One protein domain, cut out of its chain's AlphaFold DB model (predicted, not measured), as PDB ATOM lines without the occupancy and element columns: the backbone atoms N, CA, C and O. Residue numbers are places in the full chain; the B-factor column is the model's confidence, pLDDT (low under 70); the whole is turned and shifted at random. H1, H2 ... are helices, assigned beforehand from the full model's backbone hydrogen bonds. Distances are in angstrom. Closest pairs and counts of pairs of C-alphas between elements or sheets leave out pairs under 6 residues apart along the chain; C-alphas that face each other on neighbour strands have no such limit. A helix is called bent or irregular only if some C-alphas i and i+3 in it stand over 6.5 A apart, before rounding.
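Overview. This is residues 22 to 88 of the 88 residues of an uncharacterized protein of Sandaracinus sp (UniProt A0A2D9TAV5). Three helices, H1, H2 and H3, fold back one on the next into a small head, and residues 64 to 88, of which 66 to 86 belong to H4, stick out as a long arm. The 67 printed residues hold four named helices in that order, no named strand: all helix. The whole is extended, radius of gyration of the C-alphas 18.0 A, spans 57 by 22 by 15 A.

Along the chain. Find C-alpha 22 at (174.394, 219.605, 177.394), where H1, residues 22 to 30, begins. H2, residues 34 to 45, is only just irregular: C-alphas 40 and 43 are 6.6 A apart. H3, residues 50 to 61, spans 17.7 A. H4, residues 66 to 86, runs 30.1 A to C-alpha 86 at (199.849, 249.399, 143.681).

Arrangement. H1 and H2, a hairpin, touch at a shallow 26 degrees; their closest C-alphas, Ala 25 and Val 37, are 4.7 A apart. H2 and H3, another, touch at 36 degrees, only just steep; closest C-alphas Ala 45 and Ala 52, 4.1 A. H4 is apart from H1, H2 and H3. O i to N i+4 pairs are within hydrogen-bond range throughout H1 and H4, 6 of 8 in H2, 7 of 8 in H3.

Size, cuts and confidence. The farthest C-alphas, Pro 50 and Phe 88, are 58.1 A apart. The three links are tight; the printed part has no cut; no printed residue is under 70 in pLDDT.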
ATOM      1  N   LEU A  22     175.262 219.202 178.505       83.50
ATOM      2  CA  LEU A  22     174.394 219.605 177.394       83.50
ATOM      3  C   LEU A  22     173.695 220.948 177.662       83.50
ATOM      4  O   LEU A  22     173.730 221.827 176.806       83.50
ATOM      5  N   GLY A  23     173.126 221.160 178.851       84.75
ATOM      6  CA  GLY A  23     172.476 222.436 179.162       84.75
ATOM      7  C   GLY A  23     173.454 223.585 179.376       84.75
ATOM      8  O   GLY A  23     173.137 224.729 179.054       84.75
ATOM      9  N   GLU A  24     174.689 223.307 179.804       86.19
ATOM     10  CA  GLU A  24     175.762 224.307 179.754       86.19
ATOM     11  C   GLU A  24     176.098 224.714 178.312       86.19
ATOM     12  O   GLU A  24     176.328 225.899 178.046       86.19
ATOM     13  N   ALA A  25     176.091 223.759 177.374       86.31
ATOM     14  CA  ALA A  25     176.279 224.044 175.955       86.31
ATOM     15  C   ALA A  25     175.107 224.864 175.385       86.31
ATOM     16  O   ALA A  25     175.337 225.836 174.670       86.31
ATOM     17  N   GLU A  26     173.861 224.553 175.744       87.81
ATOM     18  CA  GLU A  26     172.688 225.341 175.335       87.81
ATOM     19  C   GLU A  26     172.699 226.757 175.926       87.81
ATOM     20  O   GLU A  26     172.446 227.737 175.221       87.81
ATOM     21  N   ALA A  27     173.083 226.904 177.194       87.94
ATOM     22  CA  ALA A  27     173.232 228.212 177.825       87.94
ATOM     23  C   ALA A  27     174.364 229.032 177.181       87.94
ATOM     24  O   ALA A  27     174.245 230.249 177.032       87.94
ATOM     25  N   ALA A  28     175.464 228.388 176.774       86.69
ATOM     26  CA  ALA A  28     176.524 229.039 176.008       86.69
ATOM     27  C   ALA A  28     176.038 229.477 174.617       86.69
ATOM     28  O   ALA A  28     176.361 230.585 174.183       86.69
ATOM     29  N   PHE A  29     175.206 228.662 173.962       86.44
ATOM     30  CA  PHE A  29     174.582 228.999 172.682       86.44
ATOM     31  C   PHE A  29     173.670 230.224 172.814       86.44
ATOM     32  O   PHE A  29     173.789 231.157 172.022       86.44
ATOM     33  N   ALA A  30     172.842 230.284 173.863       87.50
ATOM     34  CA  ALA A  30     171.971 231.428 174.140       87.50
ATOM     35  C   ALA A  30     172.743 232.740 174.383       87.50
ATOM     36  O   ALA A  30     172.253 233.819 174.056       87.50
ATOM     37  N   ARG A  31     173.967 232.660 174.922       88.88
ATOM     38  CA  ARG A  31     174.859 233.818 175.123       88.88
ATOM     39  C   ARG A  31     175.703 234.174 173.892       88.88
ATOM     40  O   ARG A  31     176.436 235.157 173.938       88.88
ATOM     41  N   GLY A  32     175.635 233.385 172.817       84.06
ATOM     42  CA  GLY A  32     176.465 233.560 171.620       84.06
ATOM     43  C   GLY A  32     177.929 233.134 171.789       84.06
ATOM     44  O   GLY A  32     178.761 233.457 170.943       84.06
ATOM     45  N   ASP A  33     178.270 232.401 172.854       87.25
ATOM     46  CA  ASP A  33     179.626 231.886 173.078       87.25
ATOM     47  C   ASP A  33     179.830 230.555 172.337       87.25
ATOM     48  O   ASP A  33     179.867 229.466 172.916       87.25
ATOM     49  N   TYR A  34     179.955 230.637 171.012       85.31
ATOM     50  CA  TYR A  34     180.085 229.461 170.146       85.31
ATOM     51  C   TYR A  34     181.377 228.661 170.382       85.31
ATOM     52  O   TYR A  34     181.441 227.474 170.047       85.31
ATOM     53  N   ALA A  35     182.407 229.287 170.963       85.44
ATOM     54  CA  ALA A  35     183.641 228.606 171.342       85.44
ATOM     55  C   ALA A  35     183.392 227.659 172.526       85.44
ATOM     56  O   ALA A  35     183.789 226.490 172.471       85.44
ATOM     57  N   ALA A  36     182.680 228.133 173.554       85.19
ATOM     58  CA  ALA A  36     182.259 227.297 174.672       85.19
ATOM     59  C   ALA A  36     181.292 226.189 174.225       85.19
ATOM     60  O   ALA A  36     181.486 225.039 174.624       85.19
ATOM     61  N   VAL A  37     180.334 226.489 173.334       88.25
ATOM     62  CA  VAL A  37     179.425 225.473 172.763       88.25
ATOM     63  C   VAL A  37     180.213 224.348 172.096       88.25
ATOM     64  O   VAL A  37     179.970 223.185 172.399       88.25
ATOM     65  N   ARG A  38     181.197 224.658 171.236       87.25
ATOM     66  CA  ARG A  38     182.028 223.619 170.595       87.25
ATOM     67  C   ARG A  38     182.754 222.758 171.610       87.25
ATOM     68  O   ARG A  38     182.741 221.542 171.467       87.25
ATOM     69  N   ARG A  39     183.373 223.376 172.616       87.75
ATOM     70  CA  ARG A  39     184.162 222.663 173.628       87.75
ATOM     71  C   ARG A  39     183.308 221.699 174.455       87.75
ATOM     72  O   ARG A  39     183.788 220.626 174.800       87.75
ATOM     73  N   LEU A  40     182.073 222.087 174.768       86.81
ATOM     74  CA  LEU A  40     181.148 221.299 175.586       86.81
ATOM     75  C   LEU A  40     180.391 220.252 174.756       86.81
ATOM     76  O   LEU A  40     180.268 219.107 175.180       86.81
ATOM     77  N   ALA A  41     179.943 220.608 173.549       87.12
ATOM     78  CA  ALA A  41     179.143 219.732 172.696       87.12
ATOM     79  C   ALA A  41     179.972 218.714 171.893       87.12
ATOM     80  O   ALA A  41     179.457 217.642 171.589       87.12
ATOM     81  N   GLN A  42     181.247 218.982 171.566       87.00
ATOM     82  CA  GLN A  42     182.095 218.010 170.850       87.00
ATOM     83  C   GLN A  42     182.216 216.647 171.543       87.00
ATOM     84  O   GLN A  42     181.966 215.641 170.878       87.00
ATOM     85  N   PRO A  43     182.615 216.566 172.829       86.56
ATOM     86  CA  PRO A  43     182.764 215.275 173.492       86.56
ATOM     87  C   PRO A  43     181.418 214.566 173.679       86.56
ATOM     88  O   PRO A  43     181.373 213.342 173.631       86.56
ATOM     89  N   LEU A  44     180.321 215.319 173.827       86.06
ATOM     90  CA  LEU A  44     178.967 214.769 173.931       86.06
ATOM     91  C   LEU A  44     178.499 214.154 172.611       86.06
ATOM     92  O   LEU A  44     177.985 213.042 172.604       86.06
ATOM     93  N   ALA A  45     178.733 214.841 171.491       87.56
ATOM     94  CA  ALA A  45     178.382 214.354 170.158       87.56
ATOM     95  C   ALA A  45     179.216 213.138 169.714       87.56
ATOM     96  O   ALA A  45     178.813 212.426 168.800       87.56
ATOM     97  N   ALA A  46     180.383 212.917 170.331       86.56
ATOM     98  CA  ALA A  46     181.246 211.765 170.073       86.56
ATOM     99  C   ALA A  46     180.913 210.535 170.941       86.56
ATOM    100  O   ALA A  46     181.466 209.464 170.697       86.56
ATOM    101  N   GLY A  47     180.069 210.690 171.967       84.19
ATOM    102  CA  GLY A  47     179.599 209.590 172.808       84.19
ATOM    103  C   GLY A  47     178.354 208.901 172.244       84.19
ATOM    104  O   GLY A  47     177.795 209.321 171.236       84.19
ATOM    105  N   ASP A  48     177.891 207.865 172.944       73.81
ATOM    106  CA  ASP A  48     176.634 207.174 172.650       73.81
ATOM    107  C   ASP A  48     175.569 207.548 173.689       73.81
ATOM    108  O   ASP A  48     175.787 207.417 174.895       73.81
ATOM    109  N   GLY A  49     174.408 208.020 173.229       80.19
ATOM    110  CA  GLY A  49     173.288 208.370 174.101       80.19
ATOM    111  C   GLY A  49     172.333 209.412 173.509       80.19
ATOM    112  O   GLY A  49     172.596 209.961 172.436       80.19
ATOM    113  N   PRO A  50     171.225 209.712 174.209       77.19
ATOM    114  CA  PRO A  50     170.267 210.738 173.786       77.19
ATOM    115  C   PRO A  50     170.911 212.132 173.683       77.19
ATOM    116  O   PRO A  50     170.600 212.895 172.767       77.19
ATOM    117  N   ASP A  51     171.888 212.424 174.546       82.44
ATOM    118  CA  ASP A  51     172.614 213.699 174.553       82.44
ATOM    119  C   ASP A  51     173.525 213.869 173.330       82.44
ATOM    120  O   ASP A  51     173.779 214.995 172.898       82.44
ATOM    121  N   ALA A  52     173.982 212.769 172.722       85.62
ATOM    122  CA  ALA A  52     174.845 212.818 171.547       85.62
ATOM    123  C   ALA A  52     174.109 213.393 170.331       85.62
ATOM    124  O   ALA A  52     174.668 214.184 169.569       85.62
ATOM    125  N   THR A  53     172.825 213.050 170.174       85.81
ATOM    126  CA  THR A  53     172.011 213.547 169.057       85.81
ATOM    127  C   THR A  53     171.708 215.038 169.216       85.81
ATOM    128  O   THR A  53     171.827 215.797 168.252       85.81
ATOM    129  N   ALA A  54     171.386 215.473 170.438       85.56
ATOM    130  CA  ALA A  54     171.146 216.879 170.756       85.56
ATOM    131  C   ALA A  54     172.418 217.732 170.587       85.56
ATOM    132  O   ALA A  54     172.385 218.787 169.951       85.56
ATOM    133  N   ALA A  55     173.565 217.240 171.069       87.12
ATOM    134  CA  ALA A  55     174.853 217.905 170.897       87.12
ATOM    135  C   ALA A  55     175.264 218.010 169.417       87.12
ATOM    136  O   ALA A  55     175.776 219.050 168.991       87.12
ATOM    137  N   ALA A  56     175.005 216.974 168.610       86.62
ATOM    138  CA  ALA A  56     175.278 216.994 167.175       86.62
ATOM    139  C   ALA A  56     174.424 218.033 166.428       86.62
ATOM    140  O   ALA A  56     174.954 218.750 165.574       86.62
ATOM    141  N   ASP A  57     173.133 218.164 166.760       87.44
ATOM    142  CA  ASP A  57     172.276 219.199 166.167       87.44
ATOM    143  C   ASP A  57     172.761 220.607 166.544       87.44
ATOM    144  O   ASP A  57     172.894 221.480 165.681       87.44
ATOM    145  N   LEU A  58     173.133 220.809 167.813       86.38
ATOM    146  CA  LEU A  58     173.666 222.084 168.292       86.38
ATOM    147  C   LEU A  58     174.964 222.467 167.562       86.38
ATOM    148  O   LEU A  58     175.096 223.597 167.087       86.38
ATOM    149  N   LEU A  59     175.889 221.516 167.386       86.69
ATOM    150  CA  LEU A  59     177.121 221.706 166.609       86.69
ATOM    151  C   LEU A  59     176.846 222.038 165.141       86.69
ATOM    152  O   LEU A  59     177.568 222.840 164.546       86.69
ATOM    153  N   ARG A  60     175.801 221.451 164.556       85.81
ATOM    154  CA  ARG A  60     175.410 221.708 163.168       85.81
ATOM    155  C   ARG A  60     174.904 223.136 162.987       85.81
ATOM    156  O   ARG A  60     175.287 223.789 162.018       85.81
ATOM    157  N   ARG A  61     174.132 223.653 163.947       84.25
ATOM    158  CA  ARG A  61     173.635 225.044 163.950       84.25
ATOM    159  C   ARG A  61     174.754 226.080 164.045       84.25
ATOM    160  O   ARG A  61     174.624 227.158 163.480       84.25
ATOM    161  N   ILE A  62     175.846 225.754 164.736       84.56
ATOM    162  CA  ILE A  62     177.012 226.643 164.894       84.56
ATOM    163  C   ILE A  62     178.166 226.310 163.941       84.56
ATOM    164  O   ILE A  62     179.287 226.815 164.104       84.56
ATOM    165  N   SER A  63     177.945 225.394 162.997       78.44
ATOM    166  CA  SER A  63     178.957 225.045 162.009       78.44
ATOM    167  C   SER A  63     179.215 226.261 161.120       78.44
ATOM    168  O   SER A  63     178.291 226.960 160.715       78.44
ATOM    169  N   VAL A  64     180.493 226.577 160.901       75.75
ATOM    170  CA  VAL A  64     180.855 227.728 160.066       75.75
ATOM    171  C   VAL A  64     180.476 227.406 158.628       75.75
ATOM    172  O   VAL A  64     180.865 226.350 158.128       75.75
ATOM    173  N   ASP A  65     179.769 228.318 157.962       75.31
ATOM    174  CA  ASP A  65     179.462 228.177 156.542       75.31
ATOM    175  C   ASP A  65     180.766 228.261 155.717       75.31
ATOM    176  O   ASP A  65     181.442 229.301 155.727       75.31
ATOM    177  N   PRO A  66     181.155 227.194 154.993       72.75
ATOM    178  CA  PRO A  66     182.359 227.204 154.168       72.75
ATOM    179  C   PRO A  66     182.331 228.288 153.080       72.75
ATOM    180  O   PRO A  66     183.393 228.800 152.713       72.75
ATOM    181  N   ALA A  67     181.153 228.693 152.592       82.25
ATOM    182  CA  ALA A  67     181.034 229.781 151.624       82.25
ATOM    183  C   ALA A  67     181.448 231.124 152.239       82.25
ATOM    184  O   ALA A  67     182.187 231.889 151.615       82.25
ATOM    185  N   GLN A  68     181.051 231.387 153.487       83.38
ATOM    186  CA  GLN A  68     181.432 232.600 154.209       83.38
ATOM    187  C   GLN A  68     182.952 232.676 154.414       83.38
ATOM    188  O   GLN A  68     183.554 233.733 154.212       83.38
ATOM    189  N   VAL A  69     183.585 231.548 154.756       87.31
ATOM    190  CA  VAL A  69     185.051 231.459 154.866       87.31
ATOM    191  C   VAL A  69     185.710 231.747 153.518       87.31
ATOM    192  O   VAL A  69     186.662 232.523 153.460       87.31
ATOM    193  N   GLY A  70     185.186 231.178 152.430       91.25
ATOM    194  CA  GLY A  70     185.698 231.410 151.079       91.25
ATOM    195  C   GLY A  70     185.645 232.881 150.665       91.25
ATOM    196  O   GLY A  70     186.640 233.413 150.173       91.25
ATOM    197  N   VAL A  71     184.524 233.561 150.922       94.31
ATOM    198  CA  VAL A  71     184.376 235.000 150.644       94.31
ATOM    199  C   VAL A  71     185.373 235.817 151.462       94.31
ATOM    200  O   VAL A  71     186.063 236.666 150.900       94.31
ATOM    201  N   LEU A  72     185.500 235.539 152.765       94.25
ATOM    202  CA  LEU A  72     186.433 236.256 153.636       94.25
ATOM    203  C   LEU A  72     187.881 236.107 153.147       94.25
ATOM    204  O   LEU A  72     188.593 237.101 153.009       94.25
ATOM    205  N   VAL A  73     188.302 234.878 152.837       95.19
ATOM    206  CA  VAL A  73     189.637 234.593 152.292       95.19
ATOM    207  C   VAL A  73     189.834 235.295 150.949       95.19
ATOM    208  O   VAL A  73     190.873 235.919 150.736       95.19
ATOM    209  N   GLY A  74     188.832 235.263 150.066       97.12
ATOM    210  CA  GLY A  74     188.860 235.967 148.785       97.12
ATOM    211  C   GLY A  74     189.047 237.475 148.945       97.12
ATOM    212  O   GLY A  74     189.898 238.058 148.273       97.12
ATOM    213  N   CYS A  75     188.328 238.104 149.878       97.19
ATOM    214  CA  CYS A  75     188.497 239.520 150.194       97.19
ATOM    215  C   CYS A  75     189.911 239.827 150.700       97.19
ATOM    216  O   CYS A  75     190.533 240.772 150.220       97.19
ATOM    217  N   VAL A  76     190.441 239.024 151.628       97.38
ATOM    218  CA  VAL A  76     191.801 239.210 152.160       97.38
ATOM    219  C   VAL A  76     192.848 239.088 151.050       97.38
ATOM    220  O   VAL A  76     193.704 239.960 150.920       97.38
ATOM    221  N   LEU A  77     192.756 238.056 150.207       97.44
ATOM    222  CA  LEU A  77     193.673 237.862 149.079       97.44
ATOM    223  C   LEU A  77     193.581 238.997 148.059       97.44
ATOM    224  O   LEU A  77     194.610 239.469 147.580       97.44
ATOM    225  N   PHE A  78     192.370 239.464 147.757       96.56
ATOM    226  CA  PHE A  78     192.165 240.602 146.866       96.56
ATOM    227  C   PHE A  78     192.817 241.873 147.422       96.56
ATOM    228  O   PHE A  78     193.550 242.552 146.706       96.56
ATOM    229  N   PHE A  79     192.627 242.167 148.711       96.44
ATOM    230  CA  PHE A  79     193.277 243.307 149.362       96.44
ATOM    231  C   PHE A  79     194.803 243.206 149.330       96.44
ATOM    232  O   PHE A  79     195.468 244.187 148.993       96.44
ATOM    233  N   ILE A  80     195.362 242.029 149.628       96.56
ATOM    234  CA  ILE A  80     196.809 241.783 149.555       96.56
ATOM    235  C   ILE A  80     197.318 242.008 148.130       96.56
ATOM    236  O   ILE A  80     198.334 242.673 147.945       96.56
ATOM    237  N   TYR A  81     196.602 241.501 147.126       96.94
ATOM    238  CA  TYR A  81     196.959 241.680 145.723       96.94
ATOM    239  C   TYR A  81     197.002 243.161 145.326       96.94
ATOM    240  O   TYR A  81     197.985 243.607 144.734       96.94
ATOM    241  N   ILE A  82     195.973 243.937 145.683       96.81
ATOM    242  CA  ILE A  82     195.932 245.378 145.404       96.81
ATOM    243  C   ILE A  82     197.077 246.097 146.127       96.81
ATOM    244  O   ILE A  82     197.817 246.853 145.500       96.81
ATOM    245  N   ALA A  83     197.277 245.836 147.419       96.00
ATOM    246  CA  ALA A  83     198.369 246.446 148.171       96.00
ATOM    247  C   ALA A  83     199.730 246.135 147.529       96.00
ATOM    248  O   ALA A  83     200.527 247.037 147.295       96.00
ATOM    249  N   TRP A  84     199.974 244.881 147.156       96.06
ATOM    250  CA  TRP A  84     201.237 244.477 146.546       96.06
ATOM    251  C   TRP A  84     201.445 245.049 145.141       96.06
ATOM    252  O   TRP A  84     202.568 245.359 144.778       96.06
ATOM    253  N   LYS A  85     200.382 245.207 144.345       96.25
ATOM    254  CA  LYS A  85     200.479 245.680 142.956       96.25
ATOM    255  C   LYS A  85     200.583 247.202 142.821       96.25
ATOM    256  O   LYS A  85     201.082 247.670 141.790       96.25
ATOM    257  N   TYR A  86     200.004 247.942 143.766       94.00
ATOM    258  CA  TYR A  86     199.849 249.399 143.681       94.00
ATOM    259  C   TYR A  86     200.643 250.174 144.735       94.00
ATOM    260  O   TYR A  86     200.892 251.358 144.522       94.00
ATOM    261  N   VAL A  87     201.021 249.552 145.858       90.94
ATOM    262  CA  VAL A  87     201.855 250.198 146.890       90.94
ATOM    263  C   VAL A  87     203.333 249.842 146.721       90.94
ATOM    264  O   VAL A  87     204.182 250.695 146.969       90.94
ATOM    265  N   PHE A  88     203.629 248.609 146.305       78.31
ATOM    266  CA  PHE A  88     204.979 248.128 146.000       78.31
ATOM    267  C   PHE A  88     205.213 248.072 144.485       78.31
ATOM    268  O   PHE A  88     206.385 248.256 144.088       78.31
TER     269      PHE A  88